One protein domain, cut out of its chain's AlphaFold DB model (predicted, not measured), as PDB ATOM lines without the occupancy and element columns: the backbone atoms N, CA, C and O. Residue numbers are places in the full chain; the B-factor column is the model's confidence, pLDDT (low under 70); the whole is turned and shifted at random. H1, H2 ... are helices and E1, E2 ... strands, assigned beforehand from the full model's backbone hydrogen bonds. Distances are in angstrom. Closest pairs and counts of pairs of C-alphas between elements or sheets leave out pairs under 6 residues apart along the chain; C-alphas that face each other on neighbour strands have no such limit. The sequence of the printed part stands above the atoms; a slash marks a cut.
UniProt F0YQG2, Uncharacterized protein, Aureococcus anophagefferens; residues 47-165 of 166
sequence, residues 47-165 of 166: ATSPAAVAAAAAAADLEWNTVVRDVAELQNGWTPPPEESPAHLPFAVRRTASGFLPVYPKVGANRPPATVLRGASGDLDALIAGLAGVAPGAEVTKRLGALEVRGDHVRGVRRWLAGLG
ATOM      1  N   ALA A  47       1.280   5.149  30.425       52.25
ATOM      2  CA  ALA A  47       2.551   4.890  31.085       52.25
ATOM      3  C   ALA A  47       2.842   5.736  32.345       52.25
ATOM      4  O   ALA A  47       3.460   5.255  33.285       52.25
ATOM      5  N   THR A  48       2.405   7.000  32.403       51.00
ATOM      6  CA  THR A  48       2.674   7.915  33.537       51.00
ATOM      7  C   THR A  48       1.482   8.021  34.495       51.00
ATOM      8  O   THR A  48       1.382   8.954  35.289       51.00
ATOM      9  N   SER A  49       0.539   7.083  34.422       53.00
ATOM     10  CA  SER A  49      -0.589   7.050  35.353       53.00
ATOM     11  C   SER A  49      -0.103   6.618  36.743       53.00
ATOM     12  O   SER A  49       0.694   5.683  36.830       53.00
ATOM     13  N   PRO A  50      -0.612   7.206  37.841       54.53
ATOM     14  CA  PRO A  50      -0.206   6.835  39.202       54.53
ATOM     15  C   PRO A  50      -0.416   5.341  39.509       54.53
ATOM     16  O   PRO A  50       0.346   4.761  40.273       54.53
ATOM     17  N   ALA A  51      -1.378   4.689  38.847       53.47
ATOM     18  CA  ALA A  51      -1.598   3.245  38.936       53.47
ATOM     19  C   ALA A  51      -0.429   2.402  38.385       53.47
ATOM     20  O   ALA A  51      -0.111   1.362  38.951       53.47
ATOM     21  N   ALA A  52       0.243   2.854  37.320       52.91
ATOM     22  CA  ALA A  52       1.407   2.164  36.759       52.91
ATOM     23  C   ALA A  52       2.636   2.300  37.673       52.91
ATOM     24  O   ALA A  52       3.422   1.368  37.804       52.91
ATOM     25  N   VAL A  53       2.767   3.445  38.351       55.09
ATOM     26  CA  VAL A  53       3.833   3.686  39.336       55.09
ATOM     27  C   VAL A  53       3.603   2.855  40.607       55.09
ATOM     28  O   VAL A  53       4.549   2.291  41.143       55.09
ATOM     29  N   ALA A  54       2.349   2.706  41.049       51.34
ATOM     30  CA  ALA A  54       1.991   1.853  42.186       51.34
ATOM     31  C   ALA A  54       2.169   0.353  41.885       51.34
ATOM     32  O   ALA A  54       2.668  -0.384  42.730       51.34
ATOM     33  N   ALA A  55       1.830  -0.098  40.671       53.31
ATOM     34  CA  ALA A  55       2.092  -1.472  40.237       53.31
ATOM     35  C   ALA A  55       3.600  -1.768  40.121       53.31
ATOM     36  O   ALA A  55       4.039  -2.848  40.505       53.31
ATOM     37  N   ALA A  56       4.401  -0.802  39.653       53.28
ATOM     38  CA  ALA A  56       5.860  -0.920  39.624       53.28
ATOM     39  C   ALA A  56       6.472  -0.990  41.036       53.28
ATOM     40  O   ALA A  56       7.420  -1.740  41.248       53.28
ATOM     41  N   ALA A  57       5.912  -0.256  42.006       51.66
ATOM     42  CA  ALA A  57       6.333  -0.333  43.404       51.66
ATOM     43  C   ALA A  57       5.985  -1.693  44.035       51.66
ATOM     44  O   ALA A  57       6.858  -2.327  44.606       51.66
ATOM     45  N   ALA A  58       4.763  -2.203  43.833       56.38
ATOM     46  CA  ALA A  58       4.374  -3.533  44.318       56.38
ATOM     47  C   ALA A  58       5.188  -4.675  43.668       56.38
ATOM     48  O   ALA A  58       5.402  -5.719  44.275       56.38
ATOM     49  N   ALA A  59       5.673  -4.476  42.439       57.25
ATOM     50  CA  ALA A  59       6.592  -5.399  41.778       57.25
ATOM     51  C   ALA A  59       8.034  -5.349  42.321       57.25
ATOM     52  O   ALA A  59       8.793  -6.307  42.152       57.25
ATOM     53  N   ALA A  60       8.442  -4.244  42.949       55.03
ATOM     54  CA  ALA A  60       9.751  -4.137  43.591       55.03
ATOM     55  C   ALA A  60       9.840  -4.998  44.865       55.03
ATOM     56  O   ALA A  60      10.925  -5.469  45.194       55.03
ATOM     57  N   ASP A  61       8.699  -5.273  45.504       54.78
ATOM     58  CA  ASP A  61       8.594  -6.051  46.746       54.78
ATOM     59  C   ASP A  61       8.552  -7.577  46.530       54.78
ATOM     60  O   ASP A  61       8.386  -8.346  47.476       54.78
ATOM     61  N   LEU A  62       8.706  -8.052  45.291       65.88
ATOM     62  CA  LEU A  62       8.851  -9.482  45.021       65.88
ATOM     63  C   LEU A  62      10.182  -9.978  45.603       65.88
ATOM     64  O   LEU A  62      11.241  -9.454  45.262       65.88
ATOM     65  N   GLU A  63      10.135 -11.015  46.444       63.88
ATOM     66  CA  GLU A  63      11.288 -11.525  47.212       63.88
ATOM     67  C   GLU A  63      12.531 -11.766  46.339       63.88
ATOM     68  O   GLU A  63      13.651 -11.420  46.708       63.88
ATOM     69  N   TRP A  64      12.331 -12.274  45.123       65.94
ATOM     70  CA  TRP A  64      13.394 -12.570  44.163       65.94
ATOM     71  C   TRP A  64      13.957 -11.337  43.432       65.94
ATOM     72  O   TRP A  64      15.056 -11.401  42.890       65.94
ATOM     73  N   ASN A  65      13.254 -10.201  43.436       65.25
ATOM     74  CA  ASN A  65      13.715  -8.947  42.830       65.25
ATOM     75  C   ASN A  65      14.765  -8.230  43.705       65.25
ATOM     76  O   ASN A  65      15.523  -7.393  43.223       65.25
ATOM     77  N   THR A  66      14.858  -8.589  44.987       57.97
ATOM     78  CA  THR A  66      15.830  -8.017  45.936       57.97
ATOM     79  C   THR A  66      17.241  -8.604  45.800       57.97
ATOM     80  O   THR A  66      18.206  -8.022  46.288       57.97
ATOM     81  N   VAL A  67      17.384  -9.732  45.094       59.34
ATOM     82  CA  VAL A  67      18.630 -10.519  44.996       59.34
ATOM     83  C   VAL A  67      19.480 -10.117  43.779       59.34
ATOM     84  O   VAL A  67      20.416 -10.821  43.410       59.34
ATOM     85  N   VAL A  68      19.178  -8.989  43.127       62.28
ATOM     86  CA  VAL A  68      19.879  -8.551  41.909       62.28
ATOM     87  C   VAL A  68      21.358  -8.314  42.221       62.28
ATOM     88  O   VAL A  68      21.733  -7.311  42.826       62.28
ATOM     89  N   ARG A  69      22.210  -9.252  41.797       65.81
ATOM     90  CA  ARG A  69      23.665  -9.126  41.899       65.81
ATOM     91  C   ARG A  69      24.165  -8.111  40.869       65.81
ATOM     92  O   ARG A  69      23.664  -8.062  39.744       65.81
ATOM     93  N   ASP A  70      25.192  -7.341  41.218       68.25
ATOM     94  CA  ASP A  70      25.896  -6.511  40.241       68.25
ATOM     95  C   ASP A  70      26.737  -7.403  39.320       68.25
ATOM     96  O   ASP A  70      27.753  -7.968  39.726       68.25
ATOM     97  N   VAL A  71      26.307  -7.541  38.064       74.38
ATOM     98  CA  VAL A  71      27.023  -8.321  37.047       74.38
ATOM     99  C   VAL A  71      27.688  -7.395  36.036       74.38
ATOM    100  O   VAL A  71      27.061  -6.485  35.489       74.38
ATOM    101  N   ALA A  72      28.965  -7.655  35.751       75.81
ATOM    102  CA  ALA A  72      29.714  -6.937  34.730       75.81
ATOM    103  C   ALA A  72      29.153  -7.245  33.329       75.81
ATOM    104  O   ALA A  72      29.288  -8.352  32.807       75.81
ATOM    105  N   GLU A  73      28.516  -6.249  32.712       80.94
ATOM    106  CA  GLU A  73      28.096  -6.279  31.311       80.94
ATOM    107  C   GLU A  73      29.223  -5.700  30.443       80.94
ATOM    108  O   GLU A  73      29.636  -4.552  30.620       80.94
ATOM    109  N   LEU A  74      29.725  -6.492  29.494       84.25
ATOM    110  CA  LEU A  74      30.689  -6.020  28.499       84.25
ATOM    111  C   LEU A  74      30.040  -4.997  27.555       84.25
ATOM    112  O   LEU A  74      28.822  -4.939  27.396       84.25
ATOM    113  N   GLN A  75      30.855  -4.222  26.837       81.88
ATOM    114  CA  GLN A  75      30.366  -3.207  25.894       81.88
ATOM    115  C   GLN A  75      29.476  -3.782  24.774       81.88
ATOM    116  O   GLN A  75      28.577  -3.101  24.282       81.88
ATOM    117  N   ASN A  76      29.705  -5.037  24.381       82.75
ATOM    118  CA  ASN A  76      28.884  -5.765  23.406       82.75
ATOM    119  C   ASN A  76      27.591  -6.346  24.012       82.75
ATOM    120  O   ASN A  76      26.837  -7.029  23.322       82.75
ATOM    121  N   GLY A  77      27.351  -6.116  25.303       80.00
ATOM    122  CA  GLY A  77      26.246  -6.677  26.056       80.00
ATOM    123  C   GLY A  77      26.484  -8.105  26.546       80.00
ATOM    124  O   GLY A  77      25.596  -8.702  27.146       80.00
ATOM    125  N   TRP A  78      27.624  -8.733  26.301       87.31
ATOM    126  CA  TRP A  78      27.826 -10.071  26.838       87.31
ATOM    127  C   TRP A  78      27.928 -10.026  28.367       87.31
ATOM    128  O   TRP A  78      28.515  -9.112  28.948       87.31
ATOM    129  N   THR A  79      27.339 -11.031  28.999       86.00
ATOM    130  CA  THR A  79      27.307 -11.218  30.446       86.00
ATOM    131  C   THR A  79      27.764 -12.648  30.702       86.00
ATOM    132  O   THR A  79      27.320 -13.531  29.959       86.00
ATOM    133  N   PRO A  80      28.606 -12.921  31.712       84.81
ATOM    134  CA  PRO A  80      28.965 -14.294  32.041       84.81
ATOM    135  C   PRO A  80      27.706 -15.135  32.307       84.81
ATOM    136  O   PRO A  80      26.715 -14.610  32.830       84.81
ATOM    137  N   PRO A  81      27.681 -16.409  31.879       80.50
ATOM    138  CA  PRO A  81      26.662 -17.346  32.321       80.50
ATOM    139  C   PRO A  81      26.667 -17.437  33.852       80.50
ATOM    140  O   PRO A  81      27.734 -17.327  34.457       80.50
ATOM    141  N   PRO A  82      25.502 -17.624  34.477       77.38
ATOM    142  CA  PRO A  82      25.429 -17.828  35.917       77.38
ATOM    143  C   PRO A  82      26.192 -19.101  36.317       77.38
ATOM    144  O   PRO A  82      26.065 -20.130  35.655       77.38
ATOM    145  N   GLU A  83      26.975 -19.035  37.398       72.88
ATOM    146  CA  GLU A  83      27.645 -20.219  37.967       72.88
ATOM    147  C   GLU A  83      26.637 -21.176  38.615       72.88
ATOM    148  O   GLU A  83      26.793 -22.393  38.550       72.88
ATOM    149  N   GLU A  84      25.555 -20.628  39.171       70.50
ATOM    150  CA  GLU A  84      24.464 -21.374  39.787       70.50
ATOM    151  C   GLU A  84      23.142 -20.964  39.148       70.50
ATOM    152  O   GLU A  84      22.829 -19.776  39.041       70.50
ATOM    153  N   SER A  85      22.344 -21.949  38.728       64.62
ATOM    154  CA  SER A  85      20.971 -21.671  38.310       64.62
ATOM    155  C   SER A  85      20.179 -21.194  39.527       64.62
ATOM    156  O   SER A  85      20.212 -21.873  40.557       64.62
ATOM    157  N   PRO A  86      19.450 -20.071  39.443       65.31
ATOM    158  CA  PRO A  86      18.648 -19.585  40.553       65.31
ATOM    159  C   PRO A  86      17.517 -20.585  40.818       65.31
ATOM    160  O   PRO A  86      16.492 -20.589  40.138       65.31
ATOM    161  N   ALA A  87      17.714 -21.457  41.808       59.53
ATOM    162  CA  ALA A  87      16.839 -22.593  42.110       59.53
ATOM    163  C   ALA A  87      15.410 -22.197  42.544       59.53
ATOM    164  O   ALA A  87      14.561 -23.066  42.727       59.53
ATOM    165  N   HIS A  88      15.134 -20.899  42.692       76.44
ATOM    166  CA  HIS A  88      13.898 -20.369  43.271       76.44
ATOM    167  C   HIS A  88      13.114 -19.420  42.351       76.44
ATOM    168  O   HIS A  88      12.129 -18.838  42.798       76.44
ATOM    169  N   LEU A  89      13.507 -19.239  41.082       83.94
ATOM    170  CA  LEU A  89      12.733 -18.382  40.177       83.94
ATOM    171  C   LEU A  89      11.531 -19.131  39.578       83.94
ATOM    172  O   LEU A  89      11.688 -20.247  39.081       83.94
ATOM    173  N   PRO A  90      10.335 -18.510  39.541       88.75
ATOM    174  CA  PRO A  90       9.145 -19.116  38.940       88.75
ATOM    175  C   PRO A  90       9.172 -19.092  37.399       88.75
ATOM    176  O   PRO A  90       8.331 -19.707  36.741       88.75
ATOM    177  N   PHE A  91      10.144 -18.397  36.805       90.44
ATOM    178  CA  PHE A  91      10.370 -18.325  35.366       90.44
ATOM    179  C   PHE A  91      11.836 -18.582  35.025       90.44
ATOM    180  O   PHE A  91      12.740 -18.377  35.831       90.44
ATOM    181  N   ALA A  92      12.069 -18.971  33.778       89.69
ATOM    182  CA  ALA A  92      13.395 -19.127  33.205       89.69
ATOM    183  C   ALA A  92      13.488 -18.356  31.888       89.69
ATOM    184  O   ALA A  92      12.519 -18.275  31.129       89.69
ATOM    185  N   VAL A  93      14.670 -17.814  31.598       91.75
ATOM    186  CA  VAL A  93      14.982 -17.164  30.323       91.75
ATOM    187  C   VAL A  93      16.153 -17.895  29.690       91.75
ATOM    188  O   VAL A  93      17.253 -17.922  30.230       91.75
ATOM    189  N   ARG A  94      15.927 -18.495  28.523       91.88
ATOM    190  CA  ARG A  94      16.969 -19.240  27.819       91.88
ATOM    191  C   ARG A  94      17.898 -18.291  27.063       91.88
ATOM    192  O   ARG A  94      17.466 -17.569  26.163       91.88
ATOM    193  N   ARG A  95      19.197 -18.368  27.358       91.56
ATOM    194  CA  ARG A  95      20.240 -17.695  26.574       91.56
ATOM    195  C   ARG A  95      20.323 -18.239  25.150       91.56
ATOM    196  O   ARG A  95      19.995 -19.388  24.855       91.56
ATOM    197  N   THR A  96      20.770 -17.378  24.246       91.88
ATOM    198  CA  THR A  96      21.054 -17.750  22.854       91.88
ATOM    199  C   THR A  96      22.234 -18.722  22.765       91.88
ATOM    200  O   THR A  96      23.002 -18.862  23.713       91.88
ATOM    201  N   ALA A  97      22.419 -19.369  21.609       89.12
ATOM    202  CA  ALA A  97      23.546 -20.282  21.384       89.12
ATOM    203  C   ALA A  97      24.920 -19.611  21.588       89.12
ATOM    204  O   ALA A  97      25.875 -20.267  21.984       89.12
ATOM    205  N   SER A  98      25.007 -18.299  21.363       88.19
ATOM    206  CA  SER A  98      26.198 -17.478  21.607       88.19
ATOM    207  C   SER A  98      26.339 -16.999  23.061       88.19
ATOM    208  O   SER A  98      27.252 -16.237  23.369       88.19
ATOM    209  N   GLY A  99      25.441 -17.406  23.962       88.56
ATOM    210  CA  GLY A  99      25.488 -17.074  25.388       88.56
ATOM    211  C   GLY A  99      24.899 -15.711  25.767       88.56
ATOM    212  O   GLY A  99      24.944 -15.345  26.938       88.56
ATOM    213  N   PHE A 100      24.318 -14.963  24.822       91.75
ATOM    214  CA  PHE A 100      23.685 -13.670  25.105       91.75
ATOM    215  C   PHE A 100      22.260 -13.831  25.633       91.75
ATOM    216  O   PHE A 100      21.512 -14.702  25.170       91.75
ATOM    217  N   LEU A 101      21.865 -12.910  26.515       93.44
ATOM    218  CA  LEU A 101      20.475 -12.726  26.920       93.44
ATOM    219  C   LEU A 101      19.608 -12.304  25.717       93.44
ATOM    220  O   LEU A 101      19.998 -11.390  24.978       93.44
ATOM    221  N   PRO A 102      18.431 -12.924  25.520       94.62
ATOM    222  CA  PRO A 102      17.551 -12.711  24.367       94.62
ATOM    223  C   PRO A 102      16.705 -11.426  24.486       94.62
ATOM    224  O   PRO A 102      15.480 -11.453  24.336       94.62
ATOM    225  N   VAL A 103      17.360 -10.297  24.772       95.38
ATOM    226  CA  VAL A 103      16.752  -8.966  24.911       95.38
ATOM    227  C   VAL A 103      17.173  -8.101  23.732       95.38
ATOM    228  O   VAL A 103      18.365  -7.860  23.533       95.38
ATOM    229  N   TYR A 104      16.201  -7.605  22.972       94.75
ATOM    230  CA  TYR A 104      16.450  -6.886  21.726       94.75
ATOM    231  C   TYR A 104      15.669  -5.572  21.654       94.75
ATOM    232  O   TYR A 104      14.494  -5.542  22.025       94.75
ATOM    233  N   PRO A 105      16.258  -4.497  21.110       94.12
ATOM    234  CA  PRO A 105      15.488  -3.331  20.713       94.12
ATOM    235  C   PRO A 105      14.654  -3.660  19.468       94.12
ATOM    236  O   PRO A 105      15.141  -4.212  18.482       94.12
ATOM    237  N   LYS A 106      13.386  -3.273  19.490       93.00
ATOM    238  CA  LYS A 106      12.469  -3.282  18.356       93.00
ATOM    239  C   LYS A 106      12.156  -1.840  17.994       93.00
ATOM    240  O   LYS A 106      11.357  -1.171  18.646       93.00
ATOM    241  N   VAL A 107      12.797  -1.377  16.929       91.62
ATOM    242  CA  VAL A 107      12.600  -0.038  16.375       91.62
ATOM    243  C   VAL A 107      11.829  -0.179  15.068       91.62
ATOM    244  O   VAL A 107      12.274  -0.860  14.148       91.62
ATOM    245  N   GLY A 108      10.642   0.422  15.002       86.00
ATOM    246  CA  GLY A 108       9.840   0.491  13.781       86.00
ATOM    247  C   GLY A 108       9.806   1.916  13.241       86.00
ATOM    248  O   GLY A 108       9.796   2.858  14.023       86.00
ATOM    249  N   ALA A 109       9.718   2.085  11.919       85.12
ATOM    250  CA  ALA A 109       9.745   3.407  11.279       85.12
ATOM    251  C   ALA A 109       8.674   4.386  11.813       85.12
ATOM    252  O   ALA A 109       8.947   5.569  11.970       85.12
ATOM    253  N   ASN A 110       7.476   3.880  12.136       88.19
ATOM    254  CA  ASN A 110       6.330   4.672  12.611       88.19
ATOM    255  C   ASN A 110       5.808   4.221  13.985       88.19
ATOM    256  O   ASN A 110       4.649   4.466  14.320       88.19
ATOM    257  N   ARG A 111       6.614   3.495  14.764       84.75
ATOM    258  CA  ARG A 111       6.212   3.001  16.088       84.75
ATOM    259  C   ARG A 111       7.222   3.446  17.137       84.75
ATOM    260  O   ARG A 111       8.404   3.545  16.813       84.75
ATOM    261  N   PRO A 112       6.782   3.708  18.380       86.88
ATOM    262  CA  PRO A 112       7.720   3.969  19.458       86.88
ATOM    263  C   PRO A 112       8.673   2.773  19.614       86.88
ATOM    264  O   PRO A 112       8.252   1.633  19.382       86.88
ATOM    265  N   PRO A 113       9.942   3.018  19.987       91.38
ATOM    266  CA  PRO A 113      10.868   1.940  20.288       91.38
ATOM    267  C   PRO A 113      10.297   1.085  21.420       91.38
ATOM    268  O   PRO A 113       9.691   1.599  22.365       91.38
ATOM    269  N   ALA A 114      10.467  -0.222  21.298       93.50
ATOM    270  CA  ALA A 114      10.077  -1.190  22.307       93.50
ATOM    271  C   ALA A 114      11.241  -2.140  22.570       93.50
ATOM    272  O   ALA A 114      12.045  -2.410  21.684       93.50
ATOM    273  N   THR A 115      11.314  -2.675  23.774       95.56
ATOM    274  CA  THR A 115      12.266  -3.712  24.156       95.56
ATOM    275  C   THR A 115      11.557  -5.056  24.103       95.56
ATOM    276  O   THR A 115      10.460  -5.200  24.629       95.56
ATOM    277  N   VAL A 116      12.152  -6.040  23.438       95.25
ATOM    278  CA  VAL A 116      11.562  -7.368  23.244       95.25
ATOM    279  C   VAL A 116      12.412  -8.403  23.953       95.25
ATOM    280  O   VAL A 116      13.587  -8.565  23.628       95.25
ATOM    281  N   LEU A 117      11.796  -9.132  24.875       95.25
ATOM    282  CA  LEU A 117      12.370 -10.297  25.534       95.25
ATOM    283  C   LEU A 117      11.828 -11.568  24.872       95.25
ATOM    284  O   LEU A 117      10.616 -11.713  24.711       95.25
ATOM    285  N   ARG A 118      12.711 -12.492  24.482       95.19
ATOM    286  CA  ARG A 118      12.345 -13.800  23.905       95.19
ATOM    287  C   ARG A 118      12.826 -14.946  24.788       95.19
ATOM    288  O   ARG A 118      13.641 -14.745  25.673       95.19
ATOM    289  N   GLY A 119      12.344 -16.161  24.521       91.94
ATOM    290  CA  GLY A 119      12.863 -17.363  25.185       91.94
ATOM    291  C   GLY A 119      12.552 -17.443  26.681       91.94
ATOM    292  O   GLY A 119      13.256 -18.149  27.396       91.94
ATOM    293  N   ALA A 120      11.528 -16.718  27.139       93.12
ATOM    294  CA  ALA A 120      10.990 -16.836  28.486       93.12
ATOM    295  C   ALA A 120      10.026 -18.030  28.581       93.12
ATOM    296  O   ALA A 120       9.214 -18.253  27.679       93.12
ATOM    297  N   SER A 121      10.107 -18.770  29.680       91.56
ATOM    298  CA  SER A 121       9.277 -19.936  30.001       91.56
ATOM    299  C   SER A 121       8.951 -19.975  31.495       91.56
ATOM    300  O   SER A 121       9.661 -19.358  32.284       91.56
ATOM    301  N   GLY A 122       7.921 -20.728  31.887       90.81
ATOM    302  CA  GLY A 122       7.433 -20.776  33.271       90.81
ATOM    303  C   GLY A 122       6.344 -19.734  33.522       90.81
ATOM    304  O   GLY A 122       5.526 -19.474  32.634       90.81
ATOM    305  N   ASP A 123       6.336 -19.138  34.713       91.56
ATOM    306  CA  ASP A 123       5.365 -18.114  35.092       91.56
ATOM    307  C   ASP A 123       5.684 -16.761  34.434       91.56
ATOM    308  O   ASP A 123       6.497 -15.955  34.896       91.56
ATOM    309  N   LEU A 124       5.020 -16.518  33.305       91.12
ATOM    310  CA  LEU A 124       5.163 -15.274  32.557       91.12
ATOM    311  C   LEU A 124       4.544 -14.079  33.280       91.12
ATOM    312  O   LEU A 124       4.958 -12.955  33.010       91.12
ATOM    313  N   ASP A 125       3.575 -14.290  34.165       90.44
ATOM    314  CA  ASP A 125       2.877 -13.194  34.825       90.44
ATOM    315  C   ASP A 125       3.744 -12.655  35.978       90.44
ATOM    316  O   ASP A 125       3.891 -11.436  36.114       90.44
ATOM    317  N   ALA A 126       4.461 -13.536  36.688       88.94
ATOM    318  CA  ALA A 126       5.537 -13.147  37.606       88.94
ATOM    319  C   ALA A 126       6.670 -12.381  36.894       88.94
ATOM    320  O   ALA A 126       7.152 -11.360  37.391       88.94
ATOM    321  N   LEU A 127       7.071 -12.828  35.697       89.81
ATOM    322  CA  LEU A 127       8.080 -12.134  34.888       89.81
ATOM    323  C   LEU A 127       7.605 -10.742  34.441       89.81
ATOM    324  O   LEU A 127       8.380  -9.787  34.471       89.81
ATOM    325  N   ILE A 128       6.336 -10.609  34.040       91.00
ATOM    326  CA  ILE A 128       5.727  -9.320  33.683       91.00
ATOM    327  C   ILE A 128       5.714  -8.378  34.889       91.00
ATOM    328  O   ILE A 128       6.067  -7.208  34.731       91.00
ATOM    329  N   ALA A 129       5.361  -8.884  36.074       87.94
ATOM    330  CA  ALA A 129       5.400  -8.102  37.303       87.94
ATOM    331  C   ALA A 129       6.815  -7.563  37.549       87.94
ATOM    332  O   ALA A 129       6.998  -6.352  37.613       87.94
ATOM    333  N   GLY A 130       7.840  -8.420  37.549       87.94
ATOM    334  CA  GLY A 130       9.223  -7.967  37.727       87.94
ATOM    335  C   GLY A 130       9.699  -6.961  36.671       87.94
ATOM    336  O   GLY A 130      10.326  -5.957  37.012       87.94
ATOM    337  N   LEU A 131       9.339  -7.162  35.397       89.25
ATOM    338  CA  LEU A 131       9.649  -6.211  34.322       89.25
ATOM    339  C   LEU A 131       9.015  -4.832  34.556       89.25
ATOM    340  O   LEU A 131       9.633  -3.826  34.203       89.25
ATOM    341  N   ALA A 132       7.829  -4.768  35.166       87.50
ATOM    342  CA  ALA A 132       7.192  -3.504  35.531       87.50
ATOM    343  C   ALA A 132       7.981  -2.742  36.614       87.50
ATOM    344  O   ALA A 132       8.001  -1.512  36.592       87.50
ATOM    345  N   GLY A 133       8.676  -3.452  37.511       84.25
ATOM    346  CA  GLY A 133       9.589  -2.847  38.489       84.25
ATOM    347  C   GLY A 133      10.860  -2.271  37.847       84.25
ATOM    348  O   GLY A 133      11.293  -1.174  38.191       84.25
ATOM    349  N   VAL A 134      11.434  -2.972  36.862       86.44
ATOM    350  CA  VAL A 134      12.650  -2.529  36.143       86.44
ATOM    351  C   VAL A 134      12.370  -1.371  35.185       86.44
ATOM    352  O   VAL A 134      13.213  -0.493  34.990       86.44
ATOM    353  N   ALA A 135      11.198  -1.379  34.552       86.12
ATOM    354  CA  ALA A 135      10.761  -0.369  33.601       86.12
ATOM    355  C   ALA A 135       9.532   0.375  34.157       86.12
ATOM    356  O   ALA A 135       8.407   0.126  33.716       86.12
ATOM    357  N   PRO A 136       9.722   1.300  35.120       81.62
ATOM    358  CA  PRO A 136       8.613   1.976  35.778       81.62
ATOM    359  C   PRO A 136       7.796   2.785  34.770       81.62
ATOM    360  O   PRO A 136       8.322   3.603  34.012       81.62
ATOM    361  N   GLY A 137       6.487   2.535  34.764       82.19
ATOM    362  CA  GLY A 137       5.555   3.163  33.832       82.19
ATOM    363  C   GLY A 137       5.580   2.588  32.413       82.19
ATOM    364  O   GLY A 137       4.811   3.032  31.571       82.19
ATOM    365  N   ALA A 138       6.414   1.597  32.099       86.06
ATOM    366  CA  ALA A 138       6.366   0.960  30.790       86.06
ATOM    367  C   ALA A 138       5.206  -0.043  30.704       86.06
ATOM    368  O   ALA A 138       4.973  -0.847  31.603       86.06
ATOM    369  N   GLU A 139       4.489  -0.022  29.583       89.25
ATOM    370  CA  GLU A 139       3.471  -1.029  29.290       89.25
ATOM    371  C   GLU A 139       4.152  -2.320  28.825       89.25
ATOM    372  O   GLU A 139       4.915  -2.305  27.852       89.25
ATOM    373  N   VAL A 140       3.864  -3.431  29.508       92.19
ATOM    374  CA  VAL A 140       4.363  -4.764  29.155       92.19
ATOM    375  C   VAL A 140       3.243  -5.548  28.471       92.19
ATOM    376  O   VAL A 140       2.216  -5.849  29.068       92.19
ATOM    377  N   THR A 141       3.429  -5.877  27.194       91.44
ATOM    378  CA  THR A 141       2.477  -6.648  26.389       91.44
ATOM    379  C   THR A 141       2.984  -8.069  26.163       91.44
ATOM    380  O   THR A 141       4.070  -8.281  25.617       91.44
ATOM    381  N   LYS A 142       2.155  -9.058  26.502       92.19
ATOM    382  CA  LYS A 142       2.406 -10.472  26.198       92.19
ATOM    383  C   LYS A 142       2.121 -10.756  24.720       92.19
ATOM    384  O   LYS A 142       1.037 -10.467  24.214       92.19
ATOM    385  N   ARG A 143       3.101 -11.316  24.011       90.88
ATOM    386  CA  ARG A 143       2.988 -11.792  22.624       90.88
ATOM    387  C   ARG A 143       3.307 -13.284  22.562       90.88
ATOM    388  O   ARG A 143       3.821 -13.873  23.508       90.88
ATOM    389  N   LEU A 144       3.025 -13.900  21.416       88.38
ATOM    390  CA  LEU A 144       3.388 -15.293  21.151       88.38
ATOM    391  C   LEU A 144       4.917 -15.455  21.201       88.38
ATOM    392  O   LEU A 144       5.626 -14.978  20.316       88.38
ATOM    393  N   GLY A 145       5.415 -16.097  22.263       86.69
ATOM    394  CA  GLY A 145       6.838 -16.394  22.466       86.69
ATOM    395  C   GLY A 145       7.726 -15.188  22.804       86.69
ATOM    396  O   GLY A 145       8.953 -15.310  22.766       86.69
ATOM    397  N   ALA A 146       7.135 -14.027  23.107       92.81
ATOM    398  CA  ALA A 146       7.880 -12.822  23.451       92.81
ATOM    399  C   ALA A 146       7.104 -11.904  24.404       92.81
ATOM    400  O   ALA A 146       5.877 -11.831  24.354       92.81
ATOM    401  N   LEU A 147       7.834 -11.146  25.219       94.19
ATOM    402  CA  LEU A 147       7.300 -10.031  25.997       94.19
ATOM    403  C   LEU A 147       7.806  -8.724  25.388       94.19
ATOM    404  O   LEU A 147       9.001  -8.572  25.134       94.19
ATOM    405  N   GLU A 148       6.894  -7.795  25.118       93.94
ATOM    406  CA  GLU A 148       7.213  -6.472  24.584       93.94
ATOM    407  C   GLU A 148       7.035  -5.426  25.684       93.94
ATOM    408  O   GLU A 148       5.936  -5.253  26.195       93.94
ATOM    409  N   VAL A 149       8.099  -4.708  26.021       94.31
ATOM    410  CA  VAL A 149       8.087  -3.574  26.950       94.31
ATOM    411  C   VAL A 149       8.158  -2.294  26.128       94.31
ATOM    412  O   VAL A 149       9.077  -2.117  25.325       94.31
ATOM    413  N   ARG A 150       7.192  -1.390  26.279       92.44
ATOM    414  CA  ARG A 150       7.203  -0.103  25.567       92.44
ATOM    415  C   ARG A 150       8.353   0.773  26.079       92.44
ATOM    416  O   ARG A 150       8.419   1.040  27.268       92.44
ATOM    417  N   GLY A 151       9.209   1.266  25.182       91.38
ATOM    418  CA  GLY A 151      10.388   2.073  25.517       91.38
ATOM    419  C   GLY A 151      11.722   1.353  25.292       91.38
ATOM    420  O   GLY A 151      11.775   0.153  25.004       91.38
ATOM    421  N   ASP A 152      12.815   2.112  25.401       91.06
ATOM    422  CA  ASP A 152      14.181   1.581  25.366       91.06
ATOM    423  C   ASP A 152      14.655   1.271  26.791       91.06
ATOM    424  O   ASP A 152      15.081   2.150  27.538       91.06
ATOM    425  N   HIS A 153      14.536  -0.003  27.162       91.75
ATOM    426  CA  HIS A 153      14.900  -0.544  28.469       91.75
ATOM    427  C   HIS A 153      15.888  -1.709  28.332       91.75
ATOM    428  O   HIS A 153      16.082  -2.472  29.275       91.75
ATOM    429  N   VAL A 154      16.539  -1.850  27.169       91.75
ATOM    430  CA  VAL A 154      17.395  -2.999  26.832       91.75
ATOM    431  C   VAL A 154      18.470  -3.226  27.896       91.75
ATOM    432  O   VAL A 154      18.616  -4.339  28.392       91.75
ATOM    433  N   ARG A 155      19.188  -2.168  28.290       89.62
ATOM    434  CA  ARG A 155      20.258  -2.254  29.300       89.62
ATOM    435  C   ARG A 155      19.728  -2.600  30.690       89.62
ATOM    436  O   ARG A 155      20.294  -3.456  31.356       89.62
ATOM    437  N   GLY A 156      18.634  -1.962  31.109       89.50
ATOM    438  CA  GLY A 156      18.025  -2.209  32.419       89.50
ATOM    439  C   GLY A 156      17.543  -3.652  32.554       89.50
ATOM    440  O   GLY A 156      17.900  -4.335  33.509       89.50
ATOM    441  N   VAL A 157      16.824  -4.148  31.544       91.75
ATOM    442  CA  VAL A 157      16.307  -5.523  31.518       91.75
ATOM    443  C   VAL A 157      17.440  -6.547  31.464       91.75
ATOM    444  O   VAL A 157      17.377  -7.559  32.154       91.75
ATOM    445  N   ARG A 158      18.502  -6.298  30.687       91.44
ATOM    446  CA  ARG A 158      19.665  -7.201  30.621       91.44
ATOM    447  C   ARG A 158      20.400  -7.277  31.947       91.44
ATOM    448  O   ARG A 158      20.673  -8.377  32.410       91.44
ATOM    449  N   ARG A 159      20.671  -6.128  32.568       88.75
ATOM    450  CA  ARG A 159      21.316  -6.068  33.883       88.75
ATOM    451  C   ARG A 159      20.488  -6.778  34.946       88.75
ATOM    452  O   ARG A 159      21.041  -7.515  35.747       88.75
ATOM    453  N   TRP A 160      19.176  -6.581  34.924       89.31
ATOM    454  CA  TRP A 160      18.271  -7.239  35.853       89.31
ATOM    455  C   TRP A 160      18.272  -8.762  35.690       89.31
ATOM    456  O   TRP A 160      18.530  -9.471  36.655       89.31
ATOM    457  N   LEU A 161      18.080  -9.269  34.467       90.12
ATOM    458  CA  LEU A 161      18.127 -10.712  34.194       90.12
ATOM    459  C   LEU A 161      19.489 -11.321  34.549       90.12
ATOM    460  O   LEU A 161      19.545 -12.399  35.127       90.12
ATOM    461  N   ALA A 162      20.576 -10.607  34.253       88.88
ATOM    462  CA  ALA A 162      21.917 -11.007  34.651       88.88
ATOM    463  C   ALA A 162      22.059 -11.097  36.178       88.88
ATOM    464  O   ALA A 162      22.595 -12.079  36.683       88.88
ATOM    465  N   GLY A 163      21.559 -10.100  36.913       85.50
ATOM    466  CA  GLY A 163      21.620 -10.063  38.373       85.50
ATOM    467  C   GLY A 163      20.762 -11.123  39.060       85.50
ATOM    468  O   GLY A 163      21.118 -11.559  40.151       85.50
ATOM    469  N   LEU A 164      19.693 -11.589  38.406       84.62
ATOM    470  CA  LEU A 164      18.930 -12.771  38.822       84.62
ATOM    471  C   LEU A 164      19.679 -14.092  38.573       84.62
ATOM    472  O   LEU A 164      19.239 -15.134  39.048       84.62
ATOM    473  N   GLY A 165      20.786 -14.063  37.830       82.12
ATOM    474  CA  GLY A 165      21.526 -15.256  37.439       82.12
ATOM    475  C   GLY A 165      20.895 -15.998  36.260       82.12
ATOM    476  O   GLY A 165      20.870 -17.223  36.267       82.12
TER     477      GLY A 165
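AT A GLANCE: This is residues 47 to 165 of the 166 residues of an uncharacterized protein of Aureococcus anophagefferens (UniProt F0YQG2). A twisted sheet of four strands forms a wall, with H3 and H4 packed over one face and no named helix over the other. H1 crosses H3 on its side away from the sheet, and E3 runs on into E4, which makes a small two-stranded ladder with E1. The printed part has 119 residues, with four named helices and six named strands in the order H1 H2 E1 E2 E3 E4 H3 E5 E6 H4; the larger sheet runs E2 E3 E6 E5, antiparallel throughout, and the class is mixed, helices and strands. The whole is compact, with a radius of gyration of the C-alphas of 13.8 A and a rounded outline of 39 by 35 by 27 A.

HOW THE PARTS SIT: In the larger sheet, E2 (residues 103 to 108) and E3 (111 to 118) form a hairpin, with N 106 and O 114 2.7 A apart. E6 (146 to 150) is the other neighbour of E3, with N 115 and O 149 2.8 A apart. E5 (140 to 143) and E6 form a hairpin, with N 141 and O 148 2.8 A apart. H3 (124 to 134) is on the sheet at a height of 9.3 A, over E5 and along the strands; the closest C-alphas of H3 and E5, Ile 128 and Val 140, are 6.6 A apart. H4 (154 to 163), on the same face at a height of 9.0 A, lies over E3 and along the strands; their closest C-alphas, Thr 115 and Val 154, are 5.8 A apart. H3 and H4 touch at Val 134 and Gly 156, C-alphas 6.5 A apart, opposite ways at a steep tilt of 69 degrees, only just short of about perpendicular. H1 (50 to 60) touches H3 about perpendicular, at 74 degrees, with the C-alphas of Ala 56 and Gly 133 closest at 4.3 A. H2 (63 to 67) is close to but not clearly touching H3; their closest C-alphas, Asn 65 and Gly 130, are 6.9 A apart. E1 (91 to 93) and E4 (120 to 122) are antiparallel neighbours, with N 92 and O 121 2.9 A apart. In H1, H3 and H4 every O i to N i+4 pair is within hydrogen-bond range; in H2 0 of 1 is, and 0 of 2 O i to N i+3 pairs.

IN THESE COORDINATES: H1 begins at C-alpha 50 (-0.206, 6.835, 39.202) and is 15.5 A long. E3 spans 19.5 A, E2 16.2 A and H3 15.2 A. H4, 14.2 A long, ends at C-alpha 163 (21.620, -10.063, 38.373).

THE WHOLE: The two C-alphas farthest apart, Glu 84 and Asn 110, are 41.8 A apart. The printed part has no cut. The link from H2 to E1, residues 68 to 90, is long. Mean pLDDT of the printed part is 81.5; residues 47 to 70 and 85 to 87 are under 70.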